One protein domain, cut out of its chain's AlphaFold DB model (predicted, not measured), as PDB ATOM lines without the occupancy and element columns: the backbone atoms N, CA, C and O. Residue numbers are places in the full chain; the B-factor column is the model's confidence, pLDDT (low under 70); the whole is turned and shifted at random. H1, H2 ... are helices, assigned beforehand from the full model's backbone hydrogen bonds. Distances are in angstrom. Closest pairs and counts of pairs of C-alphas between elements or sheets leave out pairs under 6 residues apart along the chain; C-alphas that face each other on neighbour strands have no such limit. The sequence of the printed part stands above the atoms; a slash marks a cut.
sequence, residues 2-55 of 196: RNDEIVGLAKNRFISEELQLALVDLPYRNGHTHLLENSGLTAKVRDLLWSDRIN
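What this domain is: This is residues 2 to 55 of the 196 residues of an uncharacterized protein of Euryarchaeota archaeon (UniProt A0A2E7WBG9). Four short helices pack into a small rounded body, with H2 and H3 between H1 at one end and H4 at the other. H2 touches the three others, and the helix packing is mostly aligned. The printed part has 54 residues with H1 to H4 in chain order, no named strand, and is all helix. It is compact, with a radius of gyration of the C-alphas of 9.7 A, and spans 26 by 21 by 17 A.

Where its parts are: H2, residues 17 to 25, is 12.6 A long; H1, residues 3 to 11, is 12.4 A, from C-alpha 3 at (241.607, 178.041, 213.434). H3 is residues 29 to 35; H4, residues 43 to 50, ends at (223.587, 191.482, 213.634).

How they stand to each other: The hub H2 touches H4 at a shallow tilt of 12 degrees, the same way; their closest C-alphas, of Leu 21 and Val 45, are 6.0 A apart. H2 and H3 form a hairpin, closest C-alphas Val 24 and His 32, 6.3 A. H1 touches H3, closest C-alphas Ala 10 and Leu 35, 4.7 A. H1 and H4 are apart. Every O i to N i+4 pair in H1, H2, H3 and H4 is within hydrogen-bond range.

The domain as a whole: The printed part has no cut and no long link; no printed residue is under 70 in pLDDT.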
ATOM      1  N   ARG A   2     240.844 173.671 211.401       90.94
ATOM      2  CA  ARG A   2     241.763 174.391 212.286       90.94
ATOM      3  C   ARG A   2     241.459 175.893 212.263       90.94
ATOM      4  O   ARG A   2     240.813 176.400 211.349       90.94
ATOM      5  N   ASN A   3     241.908 176.614 213.287       90.50
ATOM      6  CA  ASN A   3     241.607 178.041 213.434       90.50
ATOM      7  C   ASN A   3     242.145 178.892 212.269       90.50
ATOM      8  O   ASN A   3     241.481 179.827 211.834       90.50
ATOM      9  N   ASP A   4     243.324 178.562 211.749       92.56
ATOM     10  CA  ASP A   4     243.938 179.195 210.577       92.56
ATOM     11  C   ASP A   4     243.111 178.985 209.301       92.56
ATOM     12  O   ASP A   4     242.914 179.927 208.537       92.56
ATOM     13  N   GLU A   5     242.566 177.785 209.111       93.25
ATOM     14  CA  GLU A   5     241.672 177.459 207.994       93.25
ATOM     15  C   GLU A   5     240.365 178.258 208.074       93.25
ATOM     16  O   GLU A   5     239.950 178.854 207.079       93.25
ATOM     17  N   ILE A   6     239.759 178.352 209.265       94.25
ATOM     18  CA  ILE A   6     238.545 179.155 209.496       94.25
ATOM     19  C   ILE A   6     238.808 180.625 209.153       94.25
ATOM     20  O   ILE A   6     238.017 181.256 208.455       94.25
ATOM     21  N   VAL A   7     239.933 181.177 209.617       93.75
ATOM     22  CA  VAL A   7     240.328 182.562 209.322       93.75
ATOM     23  C   VAL A   7     240.597 182.762 207.831       93.75
ATOM     24  O   VAL A   7     240.180 183.775 207.270       93.75
ATOM     25  N   GLY A   8     241.291 181.821 207.189       93.12
ATOM     26  CA  GLY A   8     241.578 181.866 205.757       93.12
ATOM     27  C   GLY A   8     240.301 181.894 204.922       93.12
ATOM     28  O   GLY A   8     240.173 182.729 204.026       93.12
ATOM     29  N   LEU A   9     239.324 181.049 205.268       95.06
ATOM     30  CA  LEU A   9     238.012 181.039 204.626       95.06
ATOM     31  C   LEU A   9     237.235 182.329 204.897       95.06
ATOM     32  O   LEU A   9     236.756 182.948 203.953       95.06
ATOM     33  N   ALA A  10     237.165 182.782 206.150       94.81
ATOM     34  CA  ALA A  10     236.427 183.989 206.522       94.81
ATOM     35  C   ALA A  10     236.932 185.257 205.812       94.81
ATOM     36  O   ALA A  10     236.142 186.157 205.547       94.81
ATOM     37  N   LYS A  11     238.225 185.326 205.474       92.31
ATOM     38  CA  LYS A  11     238.824 186.434 204.705       92.31
ATOM     39  C   LYS A  11     238.571 186.352 203.200       92.31
ATOM     40  O   LYS A  11     238.740 187.348 202.499       92.31
ATOM     41  N   ASN A  12     238.239 185.176 202.674       93.44
ATOM     42  CA  ASN A  12     238.073 184.990 201.243       93.44
ATOM     43  C   ASN A  12     236.723 185.567 200.795       93.44
ATOM     44  O   ASN A  12     235.669 185.042 201.130       93.44
ATOM     45  N   ARG A  13     236.739 186.639 200.002       91.00
ATOM     46  CA  ARG A  13     235.520 187.310 199.512       91.00
ATOM     47  C   ARG A  13     234.679 186.518 198.513       91.00
ATOM     48  O   ARG A  13     233.596 186.959 198.154       91.00
ATOM     49  N   PHE A  14     235.185 185.384 198.043       93.81
ATOM     50  CA  PHE A  14     234.541 184.572 197.013       93.81
ATOM     51  C   PHE A  14     233.855 183.319 197.567       93.81
ATOM     52  O   PHE A  14     233.402 182.481 196.791       93.81
ATOM     53  N   ILE A  15     233.788 183.157 198.893       95.75
ATOM     54  CA  ILE A  15     233.076 182.024 199.490       95.75
ATOM     55  C   ILE A  15     231.558 182.196 199.370       95.75
ATOM     56  O   ILE A  15     231.033 183.305 199.488       95.75
ATOM     57  N   SER A  16     230.857 181.081 199.154       97.06
ATOM     58  CA  SER A  16     229.400 181.054 199.011       97.06
ATOM     59  C   SER A  16     228.684 181.469 200.299       97.06
ATOM     60  O   SER A  16     229.226 181.330 201.395       97.06
ATOM     61  N   GLU A  17     227.432 181.920 200.175       97.50
ATOM     62  CA  GLU A  17     226.579 182.218 201.334       97.50
ATOM     63  C   GLU A  17     226.467 181.022 202.289       97.50
ATOM     64  O   GLU A  17     226.546 181.192 203.499       97.50
ATOM     65  N   GLU A  18     226.329 179.809 201.752       97.19
ATOM     66  CA  GLU A  18     226.264 178.580 202.548       97.19
ATOM     67  C   GLU A  18     227.513 178.406 203.420       97.19
ATOM     68  O   GLU A  18     227.403 178.139 204.617       97.19
ATOM     69  N   LEU A  19     228.704 178.635 202.853       96.50
ATOM     70  CA  LEU A  19     229.945 178.528 203.611       96.50
ATOM     71  C   LEU A  19     230.070 179.654 204.644       96.50
ATOM     72  O   LEU A  19     230.534 179.414 205.755       96.50
ATOM     73  N   GLN A  20     229.621 180.865 204.314       97.19
ATOM     74  CA  GLN A  20     229.570 181.967 205.275       97.19
ATOM     75  C   GLN A  20     228.643 181.650 206.456       97.19
ATOM     76  O   GLN A  20     229.028 181.874 207.600       97.19
ATOM     77  N   LEU A  21     227.458 181.086 206.206       96.25
ATOM     78  CA  LEU A  21     226.530 180.657 207.258       96.25
ATOM     79  C   LEU A  21     227.152 179.568 208.138       96.25
ATOM     80  O   LEU A  21     227.120 179.685 209.361       96.25
ATOM     81  N   ALA A  22     227.804 178.574 207.531       95.25
ATOM     82  CA  ALA A  22     228.516 177.539 208.274       95.25
ATOM     83  C   ALA A  22     229.631 178.122 209.164       95.25
ATOM     84  O   ALA A  22     229.821 177.671 210.291       95.25
ATOM     85  N   LEU A  23     230.347 179.155 208.699       94.25
ATOM     86  CA  LEU A  23     231.349 179.860 209.507       94.25
ATOM     87  C   LEU A  23     230.728 180.623 210.686       94.25
ATOM     88  O   LEU A  23     231.361 180.725 211.738       94.25
ATOM     89  N   VAL A  24     229.515 181.159 210.532       93.75
ATOM     90  CA  VAL A  24     228.797 181.830 211.625       93.75
ATOM     91  C   VAL A  24     228.396 180.839 212.721       93.75
ATOM     92  O   VAL A  24     228.521 181.169 213.899       93.75
ATOM     93  N   ASP A  25     227.995 179.623 212.355       91.44
ATOM     94  CA  ASP A  25     227.606 178.583 213.315       91.44
ATOM     95  C   ASP A  25     228.793 178.040 214.137       91.44
ATOM     96  O   ASP A  25     228.607 177.496 215.228       91.44
ATOM     97  N   LEU A  26     230.032 178.221 213.665       90.56
ATOM     98  CA  LEU A  26     231.222 177.897 214.450       90.56
ATOM     99  C   LEU A  26     231.387 178.905 215.602       90.56
ATOM    100  O   LEU A  26     231.425 180.110 215.349       90.56
ATOM    101  N   PRO A  27     231.603 178.472 216.859       86.88
ATOM    102  CA  PRO A  27     231.780 179.368 218.005       86.88
ATOM    103  C   PRO A  27     233.192 179.987 218.047       86.88
ATOM    104  O   PRO A  27     233.865 179.987 219.079       86.88
ATOM    105  N   TYR A  28     233.677 180.506 216.915       90.62
ATOM    106  CA  TYR A  28     235.022 181.052 216.771       90.62
ATOM    107  C   TYR A  28     235.002 182.543 216.432       90.62
ATOM    108  O   TYR A  28     234.933 182.969 215.278       90.62
ATOM    109  N   ARG A  29     235.147 183.354 217.484       89.06
ATOM    110  CA  ARG A  29     235.039 184.817 217.437       89.06
ATOM    111  C   ARG A  29     235.976 185.496 216.433       89.06
ATOM    112  O   ARG A  29     235.591 186.478 215.798       89.06
ATOM    113  N   ASN A  30     237.205 185.008 216.287       89.75
ATOM    114  CA  ASN A  30     238.148 185.590 215.325       89.75
ATOM    115  C   ASN A  30     237.732 185.294 213.879       89.75
ATOM    116  O   ASN A  30     237.881 186.157 213.017       89.75
ATOM    117  N   GLY A  31     237.158 184.113 213.626       92.12
ATOM    118  CA  GLY A  31     236.559 183.773 212.335       92.12
ATOM    119  C   GLY A  31     235.426 184.733 211.990       92.12
ATOM    120  O   GLY A  31     235.438 185.342 210.925       92.12
ATOM    121  N   HIS A  32     234.511 184.969 212.933       93.88
ATOM    122  CA  HIS A  32     233.441 185.956 212.755       93.88
ATOM    123  C   HIS A  32     233.980 187.366 212.534       93.88
ATOM    124  O   HIS A  32     233.477 188.073 211.675       93.88
ATOM    125  N   THR A  33     235.021 187.772 213.265       90.88
ATOM    126  CA  THR A  33     235.629 189.104 213.108       90.88
ATOM    127  C   THR A  33     236.120 189.312 211.682       90.88
ATOM    128  O   THR A  33     235.808 190.336 211.090       90.88
ATOM    129  N   HIS A  34     236.799 188.323 211.099       92.56
ATOM    130  CA  HIS A  34     237.223 188.394 209.703       92.56
ATOM    131  C   HIS A  34     236.064 188.313 208.707       92.56
ATOM    132  O   HIS A  34     236.134 188.930 207.648       92.56
ATOM    133  N   LEU A  35     234.987 187.612 209.050       94.38
ATOM    134  CA  LEU A  35     233.787 187.551 208.220       94.38
ATOM    135  C   LEU A  35     233.034 188.897 208.191       94.38
ATOM    136  O   LEU A  35     232.626 189.348 207.128       94.38
ATOM    137  N   LEU A  36     232.941 189.602 209.326       93.12
ATOM    138  CA  LEU A  36     232.401 190.975 209.450       93.12
ATOM    139  C   LEU A  36     233.216 192.032 208.692       93.12
ATOM    140  O   LEU A  36     232.842 193.200 208.592       93.12
ATOM    141  N   GLU A  37     234.386 191.623 208.240       89.94
ATOM    142  CA  GLU A  37     235.420 192.407 207.603       89.94
ATOM    143  C   GLU A  37     235.575 192.034 206.115       89.94
ATOM    144  O   GLU A  37     236.413 192.590 205.405       89.94
ATOM    145  N   ASN A  38     234.754 191.103 205.633       92.69
ATOM    146  CA  ASN A  38     234.795 190.569 204.286       92.69
ATOM    147  C   ASN A  38     233.820 191.335 203.372       92.69
ATOM    148  O   ASN A  38     232.621 191.354 203.629       92.69
ATOM    149  N   SER A  39     234.292 191.929 202.271       91.19
ATOM    150  CA  SER A  39     233.411 192.630 201.316       91.19
ATOM    151  C   SER A  39     232.431 191.740 200.561       91.19
ATOM    152  O   SER A  39     231.461 192.250 200.010       91.19
ATOM    153  N   GLY A  40     232.665 190.429 200.530       93.12
ATOM    154  CA  GLY A  40     231.734 189.440 199.995       93.12
ATOM    155  C   GLY A  40     230.658 188.997 200.990       93.12
ATOM    156  O   GLY A  40     229.920 188.060 200.685       93.12
ATOM    157  N   LEU A  41     230.576 189.607 202.181       95.44
ATOM    158  CA  LEU A  41     229.584 189.259 203.197       95.44
ATOM    159  C   LEU A  41     228.164 189.441 202.651       95.44
ATOM    160  O   LEU A  41     227.770 190.545 202.268       95.44
ATOM    161  N   THR A  42     227.377 188.366 202.630       96.56
ATOM    162  CA  THR A  42     226.010 188.444 202.102       96.56
ATOM    163  C   THR A  42     225.062 189.110 203.096       96.56
ATOM    164  O   THR A  42     225.286 189.092 204.309       96.56
ATOM    165  N   ALA A  43     223.955 189.669 202.595       96.06
ATOM    166  CA  ALA A  43     222.944 190.316 203.433       96.06
ATOM    167  C   ALA A  43     222.395 189.373 204.517       96.06
ATOM    168  O   ALA A  43     222.265 189.766 205.674       96.06
ATOM    169  N   LYS A  44     222.156 188.104 204.173       96.38
ATOM    170  CA  LYS A  44     221.640 187.103 205.113       96.38
ATOM    171  C   LYS A  44     222.619 186.827 206.255       96.38
ATOM    172  O   LYS A  44     222.216 186.763 207.414       96.38
ATOM    173  N   VAL A  45     223.904 186.675 205.937       96.25
ATOM    174  CA  VAL A  45     224.959 186.411 206.928       96.25
ATOM    175  C   VAL A  45     225.196 187.653 207.785       96.25
ATOM    176  O   VAL A  45     225.286 187.547 209.006       96.25
ATOM    177  N   ARG A  46     225.226 188.839 207.163       95.88
ATOM    178  CA  ARG A  46     225.273 190.140 207.841       95.88
ATOM    179  C   ARG A  46     224.154 190.265 208.876       95.88
ATOM    180  O   ARG A  46     224.431 190.592 210.026       95.88
ATOM    181  N   ASP A  47     222.914 189.971 208.493       95.75
ATOM    182  CA  ASP A  47     221.752 190.115 209.374       95.75
ATOM    183  C   ASP A  47     221.742 189.066 210.493       95.75
ATOM    184  O   ASP A  47     221.388 189.372 211.633       95.75
ATOM    185  N   LEU A  48     222.229 187.853 210.219       94.81
ATOM    186  CA  LEU A  48     222.456 186.842 211.250       94.81
ATOM    187  C   LEU A  48     223.521 187.295 212.263       94.81
ATOM    188  O   LEU A  48     223.304 187.182 213.469       94.81
ATOM    189  N   LEU A  49     224.635 187.856 211.785       94.50
ATOM    190  CA  LEU A  49     225.700 188.432 212.611       94.50
ATOM    191  C   LEU A  49     225.277 189.712 213.339       94.50
ATOM    192  O   LEU A  49     225.915 190.077 214.322       94.50
ATOM    193  N   TRP A  50     224.224 190.396 212.889       95.56
ATOM    194  CA  TRP A  50     223.587 191.482 213.634       95.56
ATOM    195  C   TRP A  50     222.639 190.953 214.711       95.56
ATOM    196  O   TRP A  50     222.520 191.547 215.778       95.56
ATOM    197  N   SER A  51     221.949 189.848 214.446       92.06
ATOM    198  CA  SER A  51     220.932 189.306 215.344       92.06
ATOM    199  C   SER A  51     221.501 188.865 216.698       92.06
ATOM    200  O   SER A  51     222.691 188.566 216.843       92.06
ATOM    201  N   ASP A  52     220.622 188.753 217.690       84.69
ATOM    202  CA  ASP A  52     220.996 188.277 219.024       84.69
ATOM    203  C   ASP A  52     221.259 186.759 219.059       84.69
ATOM    204  O   ASP A  52     221.836 186.253 220.020       84.69
ATOM    205  N   ARG A  53     220.931 186.030 217.979       81.94
ATOM    206  CA  ARG A  53     221.140 184.576 217.862       81.94
ATOM    207  C   ARG A  53     222.609 184.175 218.010       81.94
ATOM    208  O   ARG A  53     222.896 183.106 218.534       81.94
ATOM    209  N   ILE A  54     223.529 185.032 217.564       78.56
ATOM    210  CA  ILE A  54     224.980 184.773 217.568       78.56
ATOM    211  C   ILE A  54     225.674 185.433 218.775       78.56
ATOM    212  O   ILE A  54     226.897 185.402 218.891       78.56
ATOM    213  N   ASN A  55     224.915 186.032 219.704       77.00
ATOM    214  CA  ASN A  55     225.460 186.841 220.803       77.00
ATOM    215  C   ASN A  55     226.454 187.910 220.294       77.00
ATOM    216  O   ASN A  55     227.526 188.152 220.855       77.00
TER     217      ASN A  55